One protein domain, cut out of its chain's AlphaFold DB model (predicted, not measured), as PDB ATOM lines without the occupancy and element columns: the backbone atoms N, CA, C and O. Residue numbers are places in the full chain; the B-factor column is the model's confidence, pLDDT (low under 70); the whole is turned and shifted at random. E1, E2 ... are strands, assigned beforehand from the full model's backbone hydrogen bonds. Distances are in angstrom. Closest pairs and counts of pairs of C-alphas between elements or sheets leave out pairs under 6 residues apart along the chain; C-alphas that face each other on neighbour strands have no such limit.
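This is residues 2 to 73 of the 73 residues of the protein "Family 16 glycosylhydrolase" of Gemmatimonadetes bacterium (UniProt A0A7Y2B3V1). The model has little regular structure: one two-stranded hairpin, E1 and E2, followed by a long open loop of chain, residues 19 to 73, that runs far out and folds back. At the far end, residues 45 to 50 and 53 to 58 stick out. Of 72 printed residues, 13 are in the two named strands, E1 then E2, antiparallel; the class is all strand, with no named helix. The whole is only just extended, close to loose, with a radius of gyration of the C-alphas of 17.3 A and spans of 48 by 34 by 25 A.

E1, residues 4 to 9, and E2, residues 12 to 18, form a hairpin with a tight link. They are antiparallel neighbours, at 161 degrees between their directions. C-alphas 4 and 18 face each other at 4.2 A. N 5 and O 17, 2.9 A apart, and N 12 and O 9, 2.9 A apart, are within hydrogen-bond range.

E1 begins at C-alpha 4 (8.619, 22.197, 70.991) and is 16.8 A long. E2, 17.8 A long, ends at C-alpha 18 (10.337, 20.009, 67.824).

The C-alphas farthest apart, of Glu 53 and Gln 73, are 52.0 A apart. The printed part has no cut. Residue 73 has pLDDT under 70.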
ATOM      1  N   ASP A   2       3.128  23.083  67.533       73.31
ATOM      2  CA  ASP A   2       3.163  23.741  68.844       73.31
ATOM      3  C   ASP A   2       3.957  22.906  69.871       73.31
ATOM      4  O   ASP A   2       4.300  23.399  70.946       73.31
ATOM      5  N   ASP A   3       4.325  21.674  69.502       92.19
ATOM      6  CA  ASP A   3       5.132  20.747  70.285       92.19
ATOM      7  C   ASP A   3       6.626  21.032  70.088       92.19
ATOM      8  O   ASP A   3       7.260  20.574  69.137       92.19
ATOM      9  N   ARG A   4       7.198  21.824  71.001       95.12
ATOM     10  CA  ARG A   4       8.619  22.197  70.991       95.12
ATOM     11  C   ARG A   4       9.182  22.344  72.397       95.12
ATOM     12  O   ARG A   4       8.490  22.796  73.307       95.12
ATOM     13  N   ILE A   5      10.474  22.069  72.546       96.56
ATOM     14  CA  ILE A   5      11.252  22.409  73.741       96.56
ATOM     15  C   ILE A   5      12.386  23.340  73.324       96.56
ATOM     16  O   ILE A   5      13.082  23.088  72.341       96.56
ATOM     17  N   ILE A   6      12.560  24.432  74.071       96.88
ATOM     18  CA  ILE A   6      13.635  25.405  73.871       96.88
ATOM     19  C   ILE A   6      14.469  25.450  75.151       96.88
ATOM     20  O   ILE A   6      13.938  25.718  76.226       96.88
ATOM     21  N   TRP A   7      15.774  25.215  75.023       98.06
ATOM     22  CA  TRP A   7      16.741  25.362  76.107       98.06
ATOM     23  C   TRP A   7      17.435  26.715  75.996       98.06
ATOM     24  O   TRP A   7      17.867  27.120  74.912       98.06
ATOM     25  N   ILE A   8      17.529  27.405  77.129       98.19
ATOM     26  CA  ILE A   8      18.012  28.781  77.240       98.19
ATOM     27  C   ILE A   8      19.079  28.844  78.335       98.19
ATOM     28  O   ILE A   8      18.898  28.250  79.398       98.19
ATOM     29  N   VAL A   9      20.160  29.583  78.081       98.31
ATOM     30  CA  VAL A   9      21.205  29.920  79.062       98.31
ATOM     31  C   VAL A   9      21.376  31.435  79.043       98.31
ATOM     32  O   VAL A   9      21.482  32.020  77.971       98.31
ATOM     33  N   ASP A  10      21.326  32.079  80.209       97.75
ATOM     34  CA  ASP A  10      21.441  33.540  80.358       97.75
ATOM     35  C   ASP A  10      20.473  34.364  79.480       97.75
ATOM     36  O   ASP A  10      20.758  35.490  79.088       97.75
ATOM     37  N   GLY A  11      19.294  33.805  79.185       96.88
ATOM     38  CA  GLY A  11      18.275  34.435  78.336       96.88
ATOM     39  C   GLY A  11      18.433  34.157  76.838       96.88
ATOM     40  O   GLY A  11      17.490  34.382  76.082       96.88
ATOM     41  N   GLU A  12      19.555  33.576  76.417       97.75
ATOM     42  CA  GLU A  12      19.849  33.265  75.020       97.75
ATOM     43  C   GLU A  12      19.490  31.816  74.663       97.75
ATOM     44  O   GLU A  12      19.763  30.869  75.410       97.75
ATOM     45  N   ARG A  13      18.872  31.614  73.491       97.88
ATOM     46  CA  ARG A  13      18.514  30.271  73.006       97.88
ATOM     47  C   ARG A  13      19.778  29.478  72.661       97.88
ATOM     48  O   ARG A  13      20.500  29.838  71.738       97.88
ATOM     49  N   TYR A  14      19.952  28.333  73.318       98.00
ATOM     50  CA  TYR A  14      21.036  27.383  73.053       98.00
ATOM     51  C   TYR A  14      20.606  26.253  72.106       98.00
ATOM     52  O   TYR A  14      21.321  25.903  71.172       98.00
ATOM     53  N   LEU A  15      19.407  25.700  72.317       97.81
ATOM     54  CA  LEU A  15      18.861  24.592  71.528       97.81
ATOM     55  C   LEU A  15      17.345  24.748  71.388       97.81
ATOM     56  O   LEU A  15      16.682  25.224  72.307       97.81
ATOM     57  N   ALA A  16      16.783  24.312  70.262       96.50
ATOM     58  CA  ALA A  16      15.380  23.911  70.241       96.50
ATOM     59  C   ALA A  16      15.204  22.642  69.424       96.50
ATOM     60  O   ALA A  16      15.906  22.466  68.432       96.50
ATOM     61  N   ILE A  17      14.260  21.826  69.868       96.38
ATOM     62  CA  ILE A  17      13.844  20.578  69.238       96.38
ATOM     63  C   ILE A  17      12.319  20.611  69.157       96.38
ATOM     64  O   ILE A  17      11.663  20.972  70.142       96.38
ATOM     65  N   ASP A  18      11.767  20.248  68.006       96.06
ATOM     66  CA  ASP A  18      10.337  20.009  67.824       96.06
ATOM     67  C   ASP A  18      10.038  18.566  67.395       96.06
ATOM     68  O   ASP A  18      10.935  17.741  67.214       96.06
ATOM     69  N   ASP A  19       8.754  18.233  67.299       94.81
ATOM     70  CA  ASP A  19       8.271  16.902  66.923       94.81
ATOM     71  C   ASP A  19       8.834  16.380  65.591       94.81
ATOM     72  O   ASP A  19       8.955  15.168  65.419       94.81
ATOM     73  N   ARG A  20       9.232  17.259  64.663       94.50
ATOM     74  CA  ARG A  20       9.786  16.868  63.355       94.50
ATOM     75  C   ARG A  20      11.259  16.481  63.421       94.50
ATOM     76  O   ARG A  20      11.749  15.826  62.503       94.50
ATOM     77  N   ASP A  21      11.955  16.870  64.485       95.25
ATOM     78  CA  ASP A  21      13.346  16.483  64.730       95.25
ATOM     79  C   ASP A  21      13.449  15.061  65.313       95.25
ATOM     80  O   ASP A  21      14.541  14.490  65.388       95.25
ATOM     81  N   VAL A  22      12.325  14.464  65.732       94.25
ATOM     82  CA  VAL A  22      12.290  13.103  66.274       94.25
ATOM     83  C   VAL A  22      12.389  12.085  65.129       94.25
ATOM     84  O   VAL A  22      11.529  12.053  64.245       94.25
ATOM     85  N   PRO A  23      13.417  11.216  65.117       92.94
ATOM     86  CA  PRO A  23      13.598  10.254  64.042       92.94
ATOM     87  C   PRO A  23      12.521   9.172  64.084       92.94
ATOM     88  O   PRO A  23      12.251   8.574  65.123       92.94
ATOM     89  N   THR A  24      11.962   8.835  62.926       91.19
ATOM     90  CA  THR A  24      11.065   7.681  62.784       91.19
ATOM     91  C   THR A  24      11.817   6.381  63.119       91.19
ATOM     92  O   THR A  24      12.942   6.201  62.642       91.19
ATOM     93  N   PRO A  25      11.234   5.447  63.900       94.00
ATOM     94  CA  PRO A  25       9.833   5.363  64.333       94.00
ATOM     95  C   PRO A  25       9.550   5.907  65.745       94.00
ATOM     96  O   PRO A  25       8.562   5.505  66.352       94.00
ATOM     97  N   ALA A  26      10.419   6.747  66.311       95.00
ATOM     98  CA  ALA A  26      10.180   7.314  67.633       95.00
ATOM     99  C   ALA A  26       9.068   8.377  67.601       95.00
ATOM    100  O   ALA A  26       8.895   9.090  66.614       95.00
ATOM    101  N   ASP A  27       8.342   8.485  68.714       93.88
ATOM    102  CA  ASP A  27       7.291   9.481  68.912       93.88
ATOM    103  C   ASP A  27       7.806  10.678  69.716       93.88
ATOM    104  O   ASP A  27       8.630  10.531  70.624       93.88
ATOM    105  N   TRP A  28       7.200  11.844  69.500       95.19
ATOM    106  CA  TRP A  28       7.246  12.930  70.474       95.19
ATOM    107  C   TRP A  28       6.492  12.526  71.752       95.19
ATOM    108  O   TRP A  28       5.303  12.211  71.711       95.19
ATOM    109  N   VAL A  29       7.175  12.503  72.901       94.69
ATOM    110  CA  VAL A  29       6.601  12.022  74.179       94.69
ATOM    111  C   VAL A  29       6.375  13.119  75.219       94.69
ATOM    112  O   VAL A  29       5.795  12.858  76.271       94.69
ATOM    113  N   PHE A  30       6.791  14.353  74.938       94.50
ATOM    114  CA  PHE A  30       6.819  15.438  75.926       94.50
ATOM    115  C   PHE A  30       5.456  16.093  76.193       94.50
ATOM    116  O   PHE A  30       5.354  16.973  77.041       94.50
ATOM    117  N   ASN A  31       4.401  15.645  75.511       92.94
ATOM    118  CA  ASN A  31       3.014  16.062  75.726       92.94
ATOM    119  C   ASN A  31       2.094  14.902  76.167       92.94
ATOM    120  O   ASN A  31       0.891  15.098  76.322       92.94
ATOM    121  N   LYS A  32       2.635  13.691  76.382       91.88
ATOM    122  CA  LYS A  32       1.834  12.491  76.697       91.88
ATOM    123  C   LYS A  32       1.477  12.366  78.182       91.88
ATOM    124  O   LYS A  32       0.495  11.712  78.525       91.88
ATOM    125  N   SER A  33       2.261  12.974  79.069       93.69
ATOM    126  CA  SER A  33       2.031  12.968  80.518       93.69
ATOM    127  C   SER A  33       2.749  14.135  81.203       93.69
ATOM    128  O   SER A  33       3.700  14.673  80.632       93.69
ATOM    129  N   PRO A  34       2.366  14.505  82.438       95.06
ATOM    130  CA  PRO A  34       3.129  15.460  83.233       95.06
ATOM    131  C   PRO A  34       4.552  14.965  83.520       95.06
ATOM    132  O   PRO A  34       4.784  13.767  83.686       95.06
ATOM    133  N   PHE A  35       5.486  15.905  83.642       96.62
ATOM    134  CA  PHE A  35       6.863  15.667  84.074       96.62
ATOM    135  C   PHE A  35       7.096  16.307  85.447       96.62
ATOM    136  O   PHE A  35       6.360  17.201  85.865       96.62
ATOM    137  N   PHE A  36       8.139  15.863  86.142       97.19
ATOM    138  CA  PHE A  36       8.596  16.444  87.403       97.19
ATOM    139  C   PHE A  36      10.062  16.871  87.286       97.19
ATOM    140  O   PHE A  36      10.800  16.374  86.437       97.19
ATOM    141  N   ILE A  37      10.480  17.813  88.132       98.12
ATOM    142  CA  ILE A  37      11.845  18.347  88.132       98.12
ATOM    143  C   ILE A  37      12.736  17.463  89.007       98.12
ATOM    144  O   ILE A  37      12.361  17.109  90.124       98.12
ATOM    145  N   ILE A  38      13.933  17.153  88.509       98.31
ATOM    146  CA  ILE A  38      15.002  16.489  89.259       98.31
ATOM    147  C   ILE A  38      16.212  17.422  89.279       98.31
ATOM    148  O   ILE A  38      16.619  17.929  88.235       98.31
ATOM    149  N   LEU A  39      16.796  17.621  90.461       98.31
ATOM    150  CA  LEU A  39      18.091  18.268  90.643       98.31
ATOM    151  C   LEU A  39      18.990  17.321  91.435       98.31
ATOM    152  O   LEU A  39      18.658  16.936  92.555       98.31
ATOM    153  N   ASN A  40      20.125  16.943  90.862       98.06
ATOM    154  CA  ASN A  40      21.111  16.097  91.518       98.06
ATOM    155  C   ASN A  40      22.521  16.471  91.053       98.06
ATOM    156  O   ASN A  40      22.713  16.899  89.919       98.06
ATOM    157  N   LEU A  41      23.510  16.258  91.919       97.81
ATOM    158  CA  LEU A  41      24.930  16.361  91.587       97.81
ATOM    159  C   LEU A  41      25.525  14.952  91.639       97.81
ATOM    160  O   LEU A  41      25.809  14.432  92.716       97.81
ATOM    161  N   ALA A  42      25.611  14.290  90.485       97.44
ATOM    162  CA  ALA A  42      26.161  12.939  90.397       97.44
ATOM    163  C   ALA A  42      27.689  12.938  90.594       97.44
ATOM    164  O   ALA A  42      28.367  13.896  90.228       97.44
ATOM    165  N   VAL A  43      28.225  11.837  91.132       97.25
ATOM    166  CA  VAL A  43      29.668  11.585  91.250       97.25
ATOM    167  C   VAL A  43      29.993  10.318  90.468       97.25
ATOM    168  O   VAL A  43      29.600   9.223  90.864       97.25
ATOM    169  N   GLY A  44      30.707  10.473  89.358       97.06
ATOM    170  CA  GLY A  44      31.037   9.370  88.461       97.06
ATOM    171  C   GLY A  44      29.911   8.969  87.493       97.06
ATOM    172  O   GLY A  44      28.775   9.433  87.592       97.06
ATOM    173  N   GLY A  45      30.232   8.090  86.541       96.88
ATOM    174  CA  GLY A  45      29.282   7.486  85.599       96.88
ATOM    175  C   GLY A  45      29.914   7.163  84.244       96.88
ATOM    176  O   GLY A  45      31.034   7.578  83.965       96.88
ATOM    177  N   ASN A  46      29.187   6.456  83.374       97.69
ATOM    178  CA  ASN A  46      29.704   6.083  82.047       97.69
ATOM    179  C   ASN A  46      30.011   7.299  81.163       97.69
ATOM    180  O   ASN A  46      30.965   7.269  80.396       97.69
ATOM    181  N   TRP A  47      29.192   8.349  81.253       97.06
ATOM    182  CA  TRP A  47      29.376   9.571  80.471       97.06
ATOM    183  C   TRP A  47      30.423  10.525  81.068       97.06
ATOM    184  O   TRP A  47      31.346  10.881  80.342       97.06
ATOM    185  N   PRO A  48      30.352  10.918  82.361       95.94
ATOM    186  CA  PRO A  48      31.355  11.818  82.939       95.94
ATOM    187  C   PRO A  48      32.693  11.130  83.264       95.94
ATOM    188  O   PRO A  48      33.668  11.821  83.541       95.94
ATOM    189  N   GLY A  49      32.750   9.793  83.253       97.38
ATOM    190  CA  GLY A  49      33.873   9.025  83.792       97.38
ATOM    191  C   GLY A  49      33.858   8.970  85.326       97.38
ATOM    192  O   GLY A  49      33.057   9.657  85.963       97.38
ATOM    193  N   PRO A  50      34.680   8.111  85.956       97.94
ATOM    194  CA  PRO A  50      34.874   8.130  87.403       97.94
ATOM    195  C   PRO A  50      35.716   9.350  87.830       97.94
ATOM    196  O   PRO A  50      36.535   9.817  87.041       97.94
ATOM    197  N   PRO A  51      35.562   9.849  89.070       97.62
ATOM    198  CA  PRO A  51      36.488  10.835  89.622       97.62
ATOM    199  C   PRO A  51      37.904  10.251  89.733       97.62
ATOM    200  O   PRO A  51      38.075   9.052  89.966       97.62
ATOM    201  N   ASP A  52      38.909  11.109  89.607       97.50
ATOM    202  CA  ASP A  52      40.330  10.764  89.683       97.50
ATOM    203  C   ASP A  52      41.084  11.626  90.713       97.50
ATOM    204  O   ASP A  52      40.486  12.390  91.473       97.50
ATOM    205  N   GLU A  53      42.413  11.502  90.750       97.75
ATOM    206  CA  GLU A  53      43.281  12.244  91.675       97.75
ATOM    207  C   GLU A  53      43.236  13.769  91.494       97.75
ATOM    208  O   GLU A  53      43.609  14.508  92.404       97.75
ATOM    209  N   THR A  54      42.754  14.248  90.347       97.69
ATOM    210  CA  THR A  54      42.574  15.677  90.071       97.69
ATOM    211  C   THR A  54      41.208  16.190  90.532       97.69
ATOM    212  O   THR A  54      40.978  17.400  90.587       97.69
ATOM    213  N   THR A  55      40.297  15.288  90.907       97.94
ATOM    214  CA  THR A  55      38.947  15.650  91.336       97.94
ATOM    215  C   THR A  55      38.961  16.202  92.761       97.94
ATOM    216  O   THR A  55      39.198  15.487  93.734       97.94
ATOM    217  N   VAL A  56      38.658  17.493  92.902       97.88
ATOM    218  CA  VAL A  56      38.610  18.175  94.202       97.88
ATOM    219  C   VAL A  56      37.283  17.899  94.904       97.88
ATOM    220  O   VAL A  56      36.217  18.099  94.328       97.88
ATOM    221  N   PHE A  57      37.343  17.535  96.183       97.75
ATOM    222  CA  PHE A  57      36.179  17.400  97.059       97.75
ATOM    223  C   PHE A  57      36.304  18.319  98.291       97.75
ATOM    224  O   PHE A  57      37.423  18.558  98.747       97.75
ATOM    225  N   PRO A  58      35.181  18.794  98.872       97.62
ATOM    226  CA  PRO A  58      33.798  18.603  98.421       97.62
ATOM    227  C   PRO A  58      33.431  19.503  97.228       97.62
ATOM    228  O   PRO A  58      34.059  20.530  96.997       97.62
ATOM    229  N   GLN A  59      32.374  19.128  96.504       98.19
ATOM    230  CA  GLN A  59      31.733  19.966  95.483       98.19
ATOM    231  C   GLN A  59      30.323  20.350  95.931       98.19
ATOM    232  O   GLN A  59      29.698  19.652  96.733       98.19
ATOM    233  N   THR A  60      29.810  21.474  95.441       98.19
ATOM    234  CA  THR A  60      28.484  21.980  95.817       98.19
ATOM    235  C   THR A  60      27.775  22.555  94.599       98.19
ATOM    236  O   THR A  60      28.347  23.359  93.871       98.19
ATOM    237  N   MET A  61      26.512  22.167  94.404       98.31
ATOM    238  CA  MET A  61      25.616  22.779  93.423       98.31
ATOM    239  C   MET A  61      24.715  23.780  94.147       98.31
ATOM    240  O   MET A  61      23.824  23.385  94.898       98.31
ATOM    241  N   LEU A  62      24.972  25.075  93.953       98.44
ATOM    242  CA  LEU A  62      24.179  26.149  94.549       98.44
ATOM    243  C   LEU A  62      23.000  26.489  93.632       98.44
ATOM    244  O   LEU A  62      23.197  26.833  92.470       98.44
ATOM    245  N   VAL A  63      21.783  26.402  94.164       98.19
ATOM    246  CA  VAL A  63      20.545  26.740  93.454       98.19
ATOM    247  C   VAL A  63      19.792  27.756  94.297       98.19
ATOM    248  O   VAL A  63      19.316  27.419  95.377       98.19
ATOM    249  N   ASP A  64      19.702  28.994  93.815       98.62
ATOM    250  CA  ASP A  64      18.966  30.058  94.507       98.62
ATOM    251  C   ASP A  64      17.449  29.825  94.408       98.62
ATOM    252  O   ASP A  64      16.731  29.803  95.406       98.62
ATOM    253  N   TYR A  65      16.951  29.551  93.196       98.38
ATOM    254  CA  TYR A  65      15.542  29.240  92.976       98.38
ATOM    255  C   TYR A  65      15.300  28.361  91.748       98.38
ATOM    256  O   TYR A  65      16.039  28.388  90.766       98.38
ATOM    257  N   VAL A  66      14.171  27.654  91.778       98.12
ATOM    258  CA  VAL A  66      13.516  27.069  90.604       98.12
ATOM    259  C   VAL A  66      12.180  27.780  90.430       98.12
ATOM    260  O   VAL A  66      11.411  27.896  91.384       98.12
ATOM    261  N   ARG A  67      11.895  28.273  89.222       97.88
ATOM    262  CA  ARG A  67      10.623  28.926  88.895       97.88
ATOM    263  C   ARG A  67       9.991  28.228  87.700       97.88
ATOM    264  O   ARG A  67      10.663  27.980  86.704       97.88
ATOM    265  N   VAL A  68       8.702  27.929  87.817       96.94
ATOM    266  CA  VAL A  68       7.884  27.360  86.743       96.94
ATOM    267  C   VAL A  68       6.838  28.395  86.370       96.94
ATOM    268  O   VAL A  68       6.142  28.921  87.236       96.94
ATOM    269  N   TYR A  69       6.749  28.683  85.078       95.06
ATOM    270  CA  TYR A  69       5.804  29.637  84.525       95.06
ATOM    271  C   TYR A  69       4.883  28.907  83.560       95.06
ATOM    272  O   TYR A  69       5.334  28.082  82.767       95.06
ATOM    273  N   GLN A  70       3.602  29.241  83.610       93.25
ATOM    274  CA  GLN A  70       2.663  28.881  82.564       93.25
ATOM    275  C   GLN A  70       2.559  30.081  81.627       93.25
ATOM    276  O   GLN A  70       2.275  31.191  82.075       93.25
ATOM    277  N   GLY A  71       2.837  29.876  80.339       84.56
ATOM    278  CA  GLY A  71       2.558  30.904  79.341       84.56
ATOM    279  C   GLY A  71       1.062  31.205  79.341       84.56
ATOM    280  O   GLY A  71       0.252  30.276  79.327       84.56
ATOM    281  N   ASN A  72       0.696  32.486  79.375       72.88
ATOM    282  CA  ASN A  72      -0.678  32.876  79.086       72.88
ATOM    283  C   ASN A  72      -0.954  32.477  77.632       72.88
ATOM    284  O   ASN A  72      -0.194  32.867  76.745       72.88
ATOM    285  N   GLN A  73      -1.971  31.641  77.434       54.03
ATOM    286  CA  GLN A  73      -2.504  31.324  76.108       54.03
ATOM    287  C   GLN A  73      -3.028  32.600  75.448       54.03
ATOM    288  O   GLN A  73      -3.668  33.403  76.169       54.03
TER     289      GLN A  73